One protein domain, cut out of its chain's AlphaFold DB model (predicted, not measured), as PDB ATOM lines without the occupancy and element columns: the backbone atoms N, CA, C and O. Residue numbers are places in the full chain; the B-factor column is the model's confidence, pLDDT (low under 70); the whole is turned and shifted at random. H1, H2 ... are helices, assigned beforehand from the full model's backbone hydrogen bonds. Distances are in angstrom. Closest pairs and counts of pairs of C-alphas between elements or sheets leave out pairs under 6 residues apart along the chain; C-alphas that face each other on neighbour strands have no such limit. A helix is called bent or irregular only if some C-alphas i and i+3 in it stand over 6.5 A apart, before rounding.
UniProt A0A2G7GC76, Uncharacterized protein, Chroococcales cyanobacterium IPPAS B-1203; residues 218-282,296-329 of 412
ATOM      1  N   ARG A 218      27.761  15.335 144.774       92.06
ATOM      2  CA  ARG A 218      28.237  16.520 144.031       92.06
ATOM      3  C   ARG A 218      29.331  16.180 143.014       92.06
ATOM      4  O   ARG A 218      29.209  16.489 141.827       92.06
ATOM      5  N   ASP A 219      30.387  15.520 143.466       92.62
ATOM      6  CA  ASP A 219      31.545  15.164 142.650       92.62
ATOM      7  C   ASP A 219      31.196  14.147 141.564       92.62
ATOM      8  O   ASP A 219      31.670  14.263 140.432       92.62
ATOM      9  N   PHE A 220      30.322  13.190 141.879       94.88
ATOM     10  CA  PHE A 220      29.811  12.221 140.917       94.88
ATOM     11  C   PHE A 220      28.999  12.886 139.798       94.88
ATOM     12  O   PHE A 220      29.187  12.582 138.620       94.88
ATOM     13  N   VAL A 221      28.132  13.842 140.140       92.88
ATOM     14  CA  VAL A 221      27.379  14.624 139.151       92.88
ATOM     15  C   VAL A 221      28.333  15.402 138.246       92.88
ATOM     16  O   VAL A 221      28.202  15.355 137.021       92.88
ATOM     17  N   HIS A 222      29.331  16.078 138.818       91.12
ATOM     18  CA  HIS A 222      30.330  16.795 138.028       91.12
ATOM     19  C   HIS A 222      31.105  15.874 137.087       91.12
ATOM     20  O   HIS A 222      31.266  16.220 135.917       91.12
ATOM     21  N   LEU A 223      31.513  14.693 137.560       95.00
ATOM     22  CA  LEU A 223      32.159  13.670 136.743       95.00
ATOM     23  C   LEU A 223      31.291  13.284 135.536       95.00
ATOM     24  O   LEU A 223      31.764  13.326 134.400       95.00
ATOM     25  N   LEU A 224      30.018  12.947 135.767       94.12
ATOM     26  CA  LEU A 224      29.092  12.571 134.697       94.12
ATOM     27  C   LEU A 224      28.950  13.684 133.656       94.12
ATOM     28  O   LEU A 224      29.087  13.437 132.458       94.12
ATOM     29  N   HIS A 225      28.731  14.924 134.098       91.56
ATOM     30  CA  HIS A 225      28.644  16.068 133.194       91.56
ATOM     31  C   HIS A 225      29.958  16.323 132.440       91.56
ATOM     32  O   HIS A 225      29.923  16.721 131.276       91.56
ATOM     33  N   SER A 226      31.115  16.092 133.059       93.06
ATOM     34  CA  SER A 226      32.422  16.184 132.403       93.06
ATOM     35  C   SER A 226      32.596  15.145 131.298       93.06
ATOM     36  O   SER A 226      32.991  15.510 130.191       93.06
ATOM     37  N   VAL A 227      32.216  13.888 131.540       95.56
ATOM     38  CA  VAL A 227      32.271  12.837 130.511       95.56
ATOM     39  C   VAL A 227      31.253  13.090 129.395       95.56
ATOM     40  O   VAL A 227      31.573  12.885 128.227       95.56
ATOM     41  N   VAL A 228      30.061  13.609 129.709       92.50
ATOM     42  CA  VAL A 228      29.089  14.031 128.683       92.50
ATOM     43  C   VAL A 228      29.647  15.173 127.828       92.50
ATOM     44  O   VAL A 228      29.543  15.113 126.608       92.50
ATOM     45  N   ARG A 229      30.273  16.198 128.429       92.56
ATOM     46  CA  ARG A 229      30.919  17.293 127.676       92.56
ATOM     47  C   ARG A 229      32.020  16.770 126.755       92.56
ATOM     48  O   ARG A 229      32.041  17.141 125.586       92.56
ATOM     49  N   PHE A 230      32.858  15.864 127.254       94.69
ATOM     50  CA  PHE A 230      33.874  15.172 126.462       94.69
ATOM     51  C   PHE A 230      33.259  14.399 125.285       94.69
ATOM     52  O   PHE A 230      33.684  14.559 124.144       94.69
ATOM     53  N   GLY A 231      32.197  13.633 125.536       92.62
ATOM     54  CA  GLY A 231      31.443  12.922 124.505       92.62
ATOM     55  C   GLY A 231      30.696  13.831 123.522       92.62
ATOM     56  O   GLY A 231      30.218  13.349 122.503       92.62
ATOM     57  N   CYS A 232      30.584  15.132 123.794       91.81
ATOM     58  CA  CYS A 232      29.988  16.119 122.892       91.81
ATOM     59  C   CYS A 232      31.019  16.855 122.024       91.81
ATOM     60  O   CYS A 232      30.605  17.580 121.117       91.81
ATOM     61  N   LEU A 233      32.325  16.683 122.272       90.19
ATOM     62  CA  LEU A 233      33.371  17.264 121.427       90.19
ATOM     63  C   LEU A 233      33.209  16.757 119.992       90.19
ATOM     64  O   LEU A 233      32.961  15.570 119.780       90.19
ATOM     65  N   TYR A 234      33.330  17.653 119.010       88.00
ATOM     66  CA  TYR A 234      33.004  17.372 117.606       88.00
ATOM     67  C   TYR A 234      33.712  16.116 117.084       88.00
ATOM     68  O   TYR A 234      33.072  15.231 116.520       88.00
ATOM     69  N   GLN A 235      35.007  16.005 117.372       86.56
ATOM     70  CA  GLN A 235      35.861  14.895 116.970       86.56
ATOM     71  C   GLN A 235      35.483  13.581 117.672       86.56
ATOM     72  O   GLN A 235      35.735  12.513 117.138       86.56
ATOM     73  N   ILE A 236      34.865  13.622 118.855       90.19
ATOM     74  CA  ILE A 236      34.618  12.442 119.703       90.19
ATOM     75  C   ILE A 236      33.171  11.948 119.589       90.19
ATOM     76  O   ILE A 236      32.895  10.753 119.742       90.19
ATOM     77  N   ARG A 237      32.243  12.862 119.295       89.44
ATOM     78  CA  ARG A 237      30.795  12.674 119.415       89.44
ATOM     79  C   ARG A 237      30.264  11.435 118.719       89.44
ATOM     80  O   ARG A 237      29.488  10.695 119.319       89.44
ATOM     81  N   GLU A 238      30.668  11.199 117.478       87.25
ATOM     82  CA  GLU A 238      30.165  10.061 116.709       87.25
ATOM     83  C   GLU A 238      30.585   8.727 117.339       87.25
ATOM     84  O   GLU A 238      29.740   7.866 117.602       87.25
ATOM     85  N   LYS A 239      31.877   8.573 117.663       87.81
ATOM     86  CA  LYS A 239      32.394   7.364 118.314       87.81
ATOM     87  C   LYS A 239      31.736   7.150 119.667       87.81
ATOM     88  O   LYS A 239      31.300   6.037 119.945       87.81
ATOM     89  N   PHE A 240      31.612   8.209 120.469       89.75
ATOM     90  CA  PHE A 240      30.945   8.155 121.767       89.75
ATOM     91  C   PHE A 240      29.509   7.639 121.621       89.75
ATOM     92  O   PHE A 240      29.157   6.621 122.210       89.75
ATOM     93  N   GLN A 241      28.701   8.248 120.752       86.31
ATOM     94  CA  GLN A 241      27.323   7.813 120.499       86.31
ATOM     95  C   GLN A 241      27.233   6.369 119.984       86.31
ATOM     96  O   GLN A 241      26.337   5.627 120.390       86.31
ATOM     97  N   ASN A 242      28.170   5.946 119.132       85.19
ATOM     98  CA  ASN A 242      28.220   4.574 118.638       85.19
ATOM     99  C   ASN A 242      28.499   3.564 119.759       85.19
ATOM    100  O   ASN A 242      27.911   2.488 119.727       85.19
ATOM    101  N   ARG A 243      29.289   3.908 120.793       85.06
ATOM    102  CA  ARG A 243      29.433   3.053 121.993       85.06
ATOM    103  C   ARG A 243      28.083   2.802 122.671       85.06
ATOM    104  O   ARG A 243      27.816   1.678 123.075       85.06
ATOM    105  N   GLY A 244      27.218   3.817 122.734       77.94
ATOM    106  CA  GLY A 244      25.879   3.703 123.319       77.94
ATOM    107  C   GLY A 244      24.982   2.696 122.598       77.94
ATOM    108  O   GLY A 244      24.317   1.908 123.260       77.94
ATOM    109  N   LYS A 245      25.023   2.655 121.258       74.94
ATOM    110  CA  LYS A 245      24.217   1.715 120.454       74.94
ATOM    111  C   LYS A 245      24.526   0.242 120.747       74.94
ATOM    112  O   LYS A 245      23.643  -0.588 120.615       74.94
ATOM    113  N   PHE A 246      25.765  -0.081 121.127       67.25
ATOM    114  CA  PHE A 246      26.159  -1.452 121.480       67.25
ATOM    115  C   PHE A 246      25.748  -1.854 122.898       67.25
ATOM    116  O   PHE A 246      25.653  -3.039 123.192       67.25
ATOM    117  N   LEU A 247      25.582  -0.878 123.792       66.94
ATOM    118  CA  LEU A 247      25.327  -1.118 125.215       66.94
ATOM    119  C   LEU A 247      23.838  -1.059 125.555       66.94
ATOM    120  O   LEU A 247      23.393  -1.699 126.507       66.94
ATOM    121  N   PHE A 248      23.079  -0.276 124.793       68.25
ATOM    122  CA  PHE A 248      21.669  -0.028 125.028       68.25
ATOM    123  C   PHE A 248      20.914  -0.293 123.724       68.25
ATOM    124  O   PHE A 248      21.065   0.461 122.765       68.25
ATOM    125  N   ASP A 249      20.059  -1.321 123.700       55.56
ATOM    126  CA  ASP A 249      19.213  -1.717 122.552       55.56
ATOM    127  C   ASP A 249      18.164  -0.654 122.139       55.56
ATOM    128  O   ASP A 249      17.192  -0.945 121.443       55.56
ATOM    129  N   SER A 250      18.303   0.601 122.582       50.50
ATOM    130  CA  SER A 250      17.300   1.646 122.397       50.50
ATOM    131  C   SER A 250      17.840   2.853 121.627       50.50
ATOM    132  O   SER A 250      18.867   3.441 121.956       50.50
ATOM    133  N   HIS A 251      17.078   3.276 120.618       40.88
ATOM    134  CA  HIS A 251      17.335   4.438 119.759       40.88
ATOM    135  C   HIS A 251      17.142   5.810 120.441       40.88
ATOM    136  O   HIS A 251      17.016   6.822 119.749       40.88
ATOM    137  N   LYS A 252      17.062   5.894 121.776       49.25
ATOM    138  CA  LYS A 252      16.702   7.145 122.460       49.25
ATOM    139  C   LYS A 252      17.913   7.884 123.024       49.25
ATOM    140  O   LYS A 252      18.814   7.304 123.618       49.25
ATOM    141  N   SER A 253      17.864   9.210 122.897       47.59
ATOM    142  CA  SER A 253      18.802  10.195 123.459       47.59
ATOM    143  C   SER A 253      19.003  10.105 124.976       47.59
ATOM    144  O   SER A 253      19.901  10.751 125.511       47.59
ATOM    145  N   ASP A 254      18.152   9.347 125.665       55.22
ATOM    146  CA  ASP A 254      18.017   9.371 127.117       55.22
ATOM    147  C   ASP A 254      19.096   8.526 127.834       55.22
ATOM    148  O   ASP A 254      19.283   8.685 129.033       55.22
ATOM    149  N   CYS A 255      19.890   7.720 127.115       69.25
ATOM    150  CA  CYS A 255      20.985   6.910 127.685       69.25
ATOM    151  C   CYS A 255      22.351   7.629 127.737       69.25
ATOM    152  O   CYS A 255      23.381   6.989 127.953       69.25
ATOM    153  N   CYS A 256      22.414   8.945 127.495       84.81
ATOM    154  CA  CYS A 256      23.698   9.657 127.413       84.81
ATOM    155  C   CYS A 256      24.493   9.609 128.728       84.81
ATOM    156  O   CYS A 256      25.718   9.492 128.702       84.81
ATOM    157  N   PHE A 257      23.802   9.644 129.869       90.06
ATOM    158  CA  PHE A 257      24.423   9.546 131.184       90.06
ATOM    159  C   PHE A 257      24.781   8.112 131.566       90.06
ATOM    160  O   PHE A 257      25.837   7.915 132.160       90.06
ATOM    161  N   ASP A 258      23.981   7.115 131.178       88.25
ATOM    162  CA  ASP A 258      24.337   5.700 131.345       88.25
ATOM    163  C   ASP A 258      25.615   5.366 130.564       88.25
ATOM    164  O   ASP A 258      26.537   4.739 131.089       88.25
ATOM    165  N   LEU A 259      25.725   5.873 129.333       90.44
ATOM    166  CA  LEU A 259      26.942   5.767 128.537       90.44
ATOM    167  C   LEU A 259      28.117   6.511 129.184       90.44
ATOM    168  O   LEU A 259      29.218   5.970 129.258       90.44
ATOM    169  N   ALA A 260      27.905   7.740 129.661       93.56
ATOM    170  CA  ALA A 260      28.947   8.501 130.345       93.56
ATOM    171  C   ALA A 260      29.447   7.777 131.602       93.56
ATOM    172  O   ALA A 260      30.651   7.719 131.844       93.56
ATOM    173  N   PHE A 261      28.539   7.169 132.365       93.88
ATOM    174  CA  PHE A 261      28.878   6.357 133.525       93.88
ATOM    175  C   PHE A 261      29.687   5.119 133.126       93.88
ATOM    176  O   PHE A 261      30.750   4.877 133.694       93.88
ATOM    177  N   PHE A 262      29.256   4.392 132.092       91.94
ATOM    178  CA  PHE A 262      30.006   3.259 131.547       91.94
ATOM    179  C   PHE A 262      31.422   3.657 131.104       91.94
ATOM    180  O   PHE A 262      32.394   2.984 131.457       91.94
ATOM    181  N   VAL A 263      31.555   4.758 130.358       94.06
ATOM    182  CA  VAL A 263      32.850   5.263 129.884       94.06
ATOM    183  C   VAL A 263      33.732   5.677 131.060       94.06
ATOM    184  O   VAL A 263      34.918   5.367 131.055       94.06
ATOM    185  N   ALA A 264      33.171   6.307 132.096       95.06
ATOM    186  CA  ALA A 264      33.912   6.667 133.302       95.06
ATOM    187  C   ALA A 264      34.442   5.437 134.059       95.06
ATOM    188  O   ALA A 264      35.575   5.456 134.537       95.06
ATOM    189  N   LEU A 265      33.649   4.365 134.154       93.12
ATOM    190  CA  LEU A 265      34.055   3.109 134.799       93.12
ATOM    191  C   LEU A 265      35.128   2.348 134.008       93.12
ATOM    192  O   LEU A 265      35.900   1.597 134.591       93.12
ATOM    193  N   ASN A 266      35.195   2.550 132.689       92.62
ATOM    194  CA  ASN A 266      36.128   1.856 131.794       92.62
ATOM    195  C   ASN A 266      37.173   2.802 131.180       92.62
ATOM    196  O   ASN A 266      37.764   2.493 130.137       92.62
ATOM    197  N   TRP A 267      37.410   3.949 131.828       95.00
ATOM    198  CA  TRP A 267      38.072   5.114 131.235       95.00
ATOM    199  C   TRP A 267      39.414   4.804 130.584       95.00
ATOM    200  O   TRP A 267      39.664   5.246 129.469       95.00
ATOM    201  N   HIS A 268      40.255   3.995 131.233       91.06
ATOM    202  CA  HIS A 268      41.579   3.661 130.708       91.06
ATOM    203  C   HIS A 268      41.521   3.049 129.295       91.06
ATOM    204  O   HIS A 268      42.302   3.421 128.420       91.06
ATOM    205  N   SER A 269      40.572   2.138 129.061       91.31
ATOM    206  CA  SER A 269      40.383   1.496 127.755       91.31
ATOM    207  C   SER A 269      39.534   2.332 126.794       91.31
ATOM    208  O   SER A 269      39.809   2.367 125.596       91.31
ATOM    209  N   GLU A 270      38.505   3.012 127.302       93.12
ATOM    210  CA  GLU A 270      37.538   3.729 126.469       93.12
ATOM    211  C   GLU A 270      38.097   5.059 125.972       93.12
ATOM    212  O   GLU A 270      37.883   5.404 124.813       93.12
ATOM    213  N   PHE A 271      38.877   5.767 126.792       94.06
ATOM    214  CA  PHE A 271      39.521   7.015 126.395       94.06
ATOM    215  C   PHE A 271      40.381   6.825 125.143       94.06
ATOM    216  O   PHE A 271      40.202   7.545 124.163       94.06
ATOM    217  N   LYS A 272      41.235   5.790 125.126       89.25
ATOM    218  CA  LYS A 272      42.056   5.454 123.954       89.25
ATOM    219  C   LYS A 272      41.171   5.215 122.727       89.25
ATOM    220  O   LYS A 272      41.307   5.924 121.741       89.25
ATOM    221  N   LYS A 273      40.176   4.321 122.807       89.44
ATOM    222  CA  LYS A 273      39.236   4.043 121.693       89.44
ATOM    223  C   LYS A 273      38.561   5.299 121.135       89.44
ATOM    224  O   LYS A 273      38.348   5.406 119.927       89.44
ATOM    225  N   LEU A 274      38.225   6.244 122.010       90.44
ATOM    226  CA  LEU A 274      37.540   7.482 121.652       90.44
ATOM    227  C   LEU A 274      38.479   8.529 121.029       90.44
ATOM    228  O   LEU A 274      38.008   9.348 120.243       90.44
ATOM    229  N   VAL A 275      39.784   8.469 121.312       86.56
ATOM    230  CA  VAL A 275      40.794   9.449 120.862       86.56
ATOM    231  C   VAL A 275      41.742   8.898 119.774       86.56
ATOM    232  O   VAL A 275      42.456   9.673 119.147       86.56
ATOM    233  N   ILE A 276      41.688   7.595 119.446       70.75
ATOM    234  CA  ILE A 276      42.540   6.875 118.457       70.75
ATOM    235  C   ILE A 276      42.543   7.441 117.019       70.75
ATOM    236  O   ILE A 276      43.285   6.957 116.178       70.75
ATOM    237  N   PHE A 277      41.822   8.527 116.715       63.16
ATOM    238  CA  PHE A 277      41.989   9.249 115.440       63.16
ATOM    239  C   PHE A 277      43.459   9.569 115.091       63.16
ATOM    240  O   PHE A 277      43.764   9.803 113.928       63.16
ATOM    241  N   HIS A 278      44.356   9.569 116.082       54.59
ATOM    242  CA  HIS A 278      45.767   9.908 115.936       54.59
ATOM    243  C   HIS A 278      46.723   8.740 115.670       54.59
ATOM    244  O   HIS A 278      47.855   9.020 115.296       54.59
ATOM    245  N   ASP A 279      46.337   7.471 115.832       48.25
ATOM    246  CA  ASP A 279      47.274   6.378 115.510       48.25
ATOM    247  C   ASP A 279      47.487   6.275 113.985       48.25
ATOM    248  O   ASP A 279      48.629   6.217 113.533       48.25
ATOM    249  N   ASP A 280      46.426   6.469 113.193       46.84
ATOM    250  CA  ASP A 280      46.494   6.558 111.723       46.84
ATOM    251  C   ASP A 280      47.168   7.860 111.219       46.84
ATOM    252  O   ASP A 280      47.468   7.997 110.034       46.84
ATOM    253  N   CYS A 281      47.405   8.851 112.092       46.31
ATOM    254  CA  CYS A 281      48.004  10.142 111.714       46.31
ATOM    255  C   CYS A 281      49.530  10.092 111.560       46.31
ATOM    256  O   CYS A 281      50.118  11.030 111.013       46.31
ATOM    257  N   PHE A 282      50.166   9.030 112.057       47.06
ATOM    258  CA  PHE A 282      51.621   8.872 112.045       47.06
ATOM    259  C   PHE A 282      52.085   7.629 111.272       47.06
ATOM    260  O   PHE A 282      53.294   7.429 111.146       47.06
ATOM    261  N   PRO A 296      49.641  19.379 113.590       77.88
ATOM    262  CA  PRO A 296      49.966  19.224 115.013       77.88
ATOM    263  C   PRO A 296      49.207  20.189 115.932       77.88
ATOM    264  O   PRO A 296      48.866  19.832 117.059       77.88
ATOM    265  N   GLN A 297      48.889  21.386 115.437       81.12
ATOM    266  CA  GLN A 297      48.106  22.373 116.168       81.12
ATOM    267  C   GLN A 297      46.644  21.942 116.396       81.12
ATOM    268  O   GLN A 297      46.121  22.158 117.484       81.12
ATOM    269  N   GLU A 298      45.997  21.268 115.437       80.56
ATOM    270  CA  GLU A 298      44.622  20.753 115.597       80.56
ATOM    271  C   GLU A 298      44.556  19.678 116.695       80.56
ATOM    272  O   GLU A 298      43.588  19.602 117.455       80.56
ATOM    273  N   VAL A 299      45.617  18.869 116.821       82.06
ATOM    274  CA  VAL A 299      45.760  17.877 117.898       82.06
ATOM    275  C   VAL A 299      45.852  18.573 119.256       82.06
ATOM    276  O   VAL A 299      45.177  18.173 120.205       82.06
ATOM    277  N   LEU A 300      46.645  19.645 119.361       85.38
ATOM    278  CA  LEU A 300      46.750  20.426 120.593       85.38
ATOM    279  C   LEU A 300      45.427  21.087 120.983       85.38
ATOM    280  O   LEU A 300      45.047  21.027 122.151       85.38
ATOM    281  N   GLU A 301      44.717  21.676 120.024       86.31
ATOM    282  CA  GLU A 301      43.412  22.302 120.255       86.31
ATOM    283  C   GLU A 301      42.384  21.287 120.770       86.31
ATOM    284  O   GLU A 301      41.636  21.574 121.710       86.31
ATOM    285  N   LEU A 302      42.379  20.068 120.223       87.75
ATOM    286  CA  LEU A 302      41.548  18.987 120.745       87.75
ATOM    287  C   LEU A 302      41.928  18.639 122.190       87.75
ATOM    288  O   LEU A 302      41.050  18.547 123.047       87.75
ATOM    289  N   PHE A 303      43.217  18.471 122.496       90.56
ATOM    290  CA  PHE A 303      43.648  18.148 123.859       90.56
ATOM    291  C   PHE A 303      43.355  19.270 124.857       90.56
ATOM    292  O   PHE A 303      42.951  18.977 125.982       90.56
ATOM    293  N   GLN A 304      43.443  20.537 124.449       89.25
ATOM    294  CA  GLN A 304      42.965  21.671 125.245       89.25
ATOM    295  C   GLN A 304      41.478  21.527 125.584       89.25
ATOM    296  O   GLN A 304      41.090  21.633 126.749       89.25
ATOM    297  N   GLN A 305      40.635  21.218 124.595       90.56
ATOM    298  CA  GLN A 305      39.206  20.986 124.821       90.56
ATOM    299  C   GLN A 305      38.947  19.784 125.743       90.56
ATOM    300  O   GLN A 305      38.074  19.852 126.612       90.56
ATOM    301  N   ILE A 306      39.719  18.704 125.593       93.44
ATOM    302  CA  ILE A 306      39.631  17.516 126.448       93.44
ATOM    303  C   ILE A 306      39.998  17.869 127.896       93.44
ATOM    304  O   ILE A 306      39.206  17.589 128.795       93.44
ATOM    305  N   PHE A 307      41.138  18.517 128.154       91.81
ATOM    306  CA  PHE A 307      41.528  18.914 129.514       91.81
ATOM    307  C   PHE A 307      40.504  19.869 130.150       91.81
ATOM    308  O   PHE A 307      40.133  19.681 131.311       91.81
ATOM    309  N   ASN A 308      39.929  20.791 129.372       88.81
ATOM    310  CA  ASN A 308      38.847  21.681 129.814       88.81
ATOM    311  C   ASN A 308      37.547  20.943 130.195       88.81
ATOM    312  O   ASN A 308      36.690  21.490 130.900       88.81
ATOM    313  N   CYS A 309      37.369  19.690 129.771       91.50
ATOM    314  CA  CYS A 309      36.270  18.860 130.259       91.50
ATOM    315  C   CYS A 309      36.541  18.323 131.672       91.50
ATOM    316  O   CYS A 309      35.594  18.158 132.439       91.50
ATOM    317  N   PHE A 310      37.800  18.110 132.063       91.56
ATOM    318  CA  PHE A 310      38.177  17.374 133.278       91.56
ATOM    319  C   PHE A 310      38.960  18.202 134.305       91.56
ATOM    320  O   PHE A 310      39.630  17.630 135.153       91.56
ATOM    321  N   PHE A 311      38.821  19.530 134.289       80.25
ATOM    322  CA  PHE A 311      39.550  20.460 135.168       80.25
ATOM    323  C   PHE A 311      39.252  20.352 136.678       80.25
ATOM    324  O   PHE A 311      39.914  20.990 137.490       80.25
ATOM    325  N   ARG A 312      38.220  19.604 137.087       78.38
ATOM    326  CA  ARG A 312      37.835  19.491 138.503       78.38
ATOM    327  C   ARG A 312      38.626  18.388 139.196       78.38
ATOM    328  O   ARG A 312      38.777  17.301 138.642       78.38
ATOM    329  N   LYS A 313      39.000  18.609 140.461       80.56
ATOM    330  CA  LYS A 313      39.639  17.616 141.345       80.56
ATOM    331  C   LYS A 313      38.986  16.234 141.304       80.56
ATOM    332  O   LYS A 313      39.689  15.227 141.260       80.56
ATOM    333  N   SER A 314      37.655  16.178 141.304       83.81
ATOM    334  CA  SER A 314      36.889  14.926 141.259       83.81
ATOM    335  C   SER A 314      37.188  14.068 140.027       83.81
ATOM    336  O   SER A 314      37.019  12.852 140.066       83.81
ATOM    337  N   CYS A 315      37.689  14.677 138.950       89.94
ATOM    338  CA  CYS A 315      38.101  14.011 137.721       89.94
ATOM    339  C   CYS A 315      39.599  13.667 137.682       89.94
ATOM    340  O   CYS A 315      40.048  13.123 136.681       89.94
ATOM    341  N   GLY A 316      40.384  13.933 138.735       89.69
ATOM    342  CA  GLY A 316      41.849  13.808 138.701       89.69
ATOM    343  C   GLY A 316      42.363  12.424 138.277       89.69
ATOM    344  O   GLY A 316      43.361  12.318 137.565       89.69
ATOM    345  N   PHE A 317      41.643  11.354 138.629       91.50
ATOM    346  CA  PHE A 317      41.977   9.996 138.182       91.50
ATOM    347  C   PHE A 317      41.754   9.787 136.671       91.50
ATOM    348  O   PHE A 317      42.508   9.043 136.050       91.50
ATOM    349  N   LEU A 318      40.766  10.465 136.071       95.12
ATOM    350  CA  LEU A 318      40.576  10.502 134.618       95.12
ATOM    351  C   LEU A 318      41.658  11.360 133.958       95.12
ATOM    352  O   LEU A 318      42.255  10.934 132.969       95.12
ATOM    353  N   THR A 319      41.936  12.536 134.530       93.62
ATOM    354  CA  THR A 319      42.935  13.492 134.034       93.62
ATOM    355  C   THR A 319      44.311  12.859 133.935       93.62
ATOM    356  O   THR A 319      44.963  13.005 132.909       93.62
ATOM    357  N   LYS A 320      44.716  12.055 134.921       93.06
ATOM    358  CA  LYS A 320      45.989  11.326 134.883       93.06
ATOM    359  C   LYS A 320      46.137  10.431 133.644       93.06
ATOM    360  O   LYS A 320      47.202  10.402 133.040       93.06
ATOM    361  N   VAL A 321      45.069   9.741 133.231       94.81
ATOM    362  CA  VAL A 321      45.079   8.913 132.009       94.81
ATOM    363  C   VAL A 321      45.228   9.779 130.756       94.81
ATOM    364  O   VAL A 321      45.962   9.409 129.843       94.81
ATOM    365  N   ILE A 322      44.561  10.938 130.725       94.94
ATOM    366  CA  ILE A 322      44.675  11.904 129.623       94.94
ATOM    367  C   ILE A 322      46.110  12.437 129.543       94.94
ATOM    368  O   ILE A 322      46.680  12.482 128.456       94.94
ATOM    369  N   GLU A 323      46.714  12.799 130.679       94.12
ATOM    370  CA  GLU A 323      48.101  13.264 130.748       94.12
ATOM    371  C   GLU A 323      49.085  12.199 130.266       94.12
ATOM    372  O   GLU A 323      49.951  12.498 129.448       94.12
ATOM    373  N   ASP A 324      48.954  10.961 130.750       93.75
ATOM    374  CA  ASP A 324      49.816   9.850 130.347       93.75
ATOM    375  C   ASP A 324      49.747   9.618 128.831       93.75
ATOM    376  O   ASP A 324      50.789   9.552 128.177       93.75
ATOM    377  N   TYR A 325      48.536   9.606 128.264       93.00
ATOM    378  CA  TYR A 325      48.340   9.505 126.819       93.00
ATOM    379  C   TYR A 325      48.934  10.702 126.066       93.00
ATOM    380  O   TYR A 325      49.561  10.528 125.025       93.00
ATOM    381  N   PHE A 326      48.763  11.924 126.574       92.38
ATOM    382  CA  PHE A 326      49.278  13.125 125.919       92.38
ATOM    383  C   PHE A 326      50.813  13.142 125.880       92.38
ATOM    384  O   PHE A 326      51.398  13.492 124.859       92.38
ATOM    385  N   TRP A 327      51.483  12.681 126.941       93.69
ATOM    386  CA  TRP A 327      52.938  12.501 126.927       93.69
ATOM    387  C   TRP A 327      53.393  11.479 125.878       93.69
ATOM    388  O   TRP A 327      54.370  11.734 125.173       93.69
ATOM    389  N   GLU A 328      52.698  10.344 125.751       91.00
ATOM    390  CA  GLU A 328      52.973   9.348 124.701       91.00
ATOM    391  C   GLU A 328      52.762   9.939 123.299       91.00
ATOM    392  O   GLU A 328      53.570   9.713 122.395       91.00
ATOM    393  N   LEU A 329      51.712  10.742 123.130       88.56
ATOM    394  CA  LEU A 329      51.378  11.402 121.875       88.56
ATOM    395  C   LEU A 329      52.455  12.400 121.437       88.56
ATOM    396  O   LEU A 329      52.855  12.374 120.278       88.56
TER     397      LEU A 329
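This is residues 218 to 282 and 296 to 329 of the 412 residues of an uncharacterized protein of Chroococcales cyanobacterium IPPAS B-1203 (UniProt A0A2G7GC76). The longest helix, H6, and H5 form a loose hairpin whose closed end packs on H1; H3 crosses H1, H2 crosses H3, and H4 bridges H2 and H6. The printed part has 99 residues, with six named helices, H1 to H6 in chain order, and no named strand: all helix. It is compact, with a radius of gyration of the C-alphas of 13.2 A and spans of 37 by 32 by 20 A.

H6, residues 313 to 329, is 23.6 A long, kinks by 38 degrees near residue 320, and ends at C-alpha 329 (51.378, 11.402, 121.875). H5 is residues 296 to 309, 20.5 A. H1, residues 218 to 231, 20.1 A, begins at C-alpha 218 (28.237, 16.520, 144.031). H2 is residues 234 to 247, 21.4 A; H3, 253 to 265, 20.3 A; H4, 267 to 278, 17.8 A. Irregular are H2, with C-alphas 235 and 238 7.5 A apart, H3, 254 and 257, 7.6 A, H4, 274 and 277, 7.8 A, and H6, 314 and 317, 7.7 A.

H1, H5 and H6 form an up-and-down bundle, each running against the one before it. H6 and H5, a helical hairpin, only just touch, with 3 pairs of C-alphas within 8 A, closest Phe 307 and Thr 319 at 7.2 A, at a shallow tilt of 14 degrees. H1, the hub, touches H5 with residues 226 to 230 alone, closest C-alphas Ser 226 and Cys 309, 5.2 A. H1 touches H3, closest C-alphas Val 227 and Ala 260, 5.5 A, only just about perpendicular at 73 degrees. H4 touches H6 with residues 267 to 271 alone, closest C-alphas His 268 and Val 321, 6.4 A. H2 touches H3, about perpendicular at 88 degrees, closest C-alphas Gly 244 and Leu 259, 5.7 A. H1 and H4 are apart. Every O i to N i+4 pair is within hydrogen-bond range in H1 and H5; in H2 7 of 10, H3 7 of 9, H4 5 of 8, H6 10 of 13.

The C-alphas farthest apart, Arg 218 and Phe 282, are 40.4 A apart. Residues 283 to 295 are not printed; C-alphas 282 and 296 are 10.9 A apart. The links printed whole are tight. pLDDT is under 70 at residues 246 to 255 and 277 to 282.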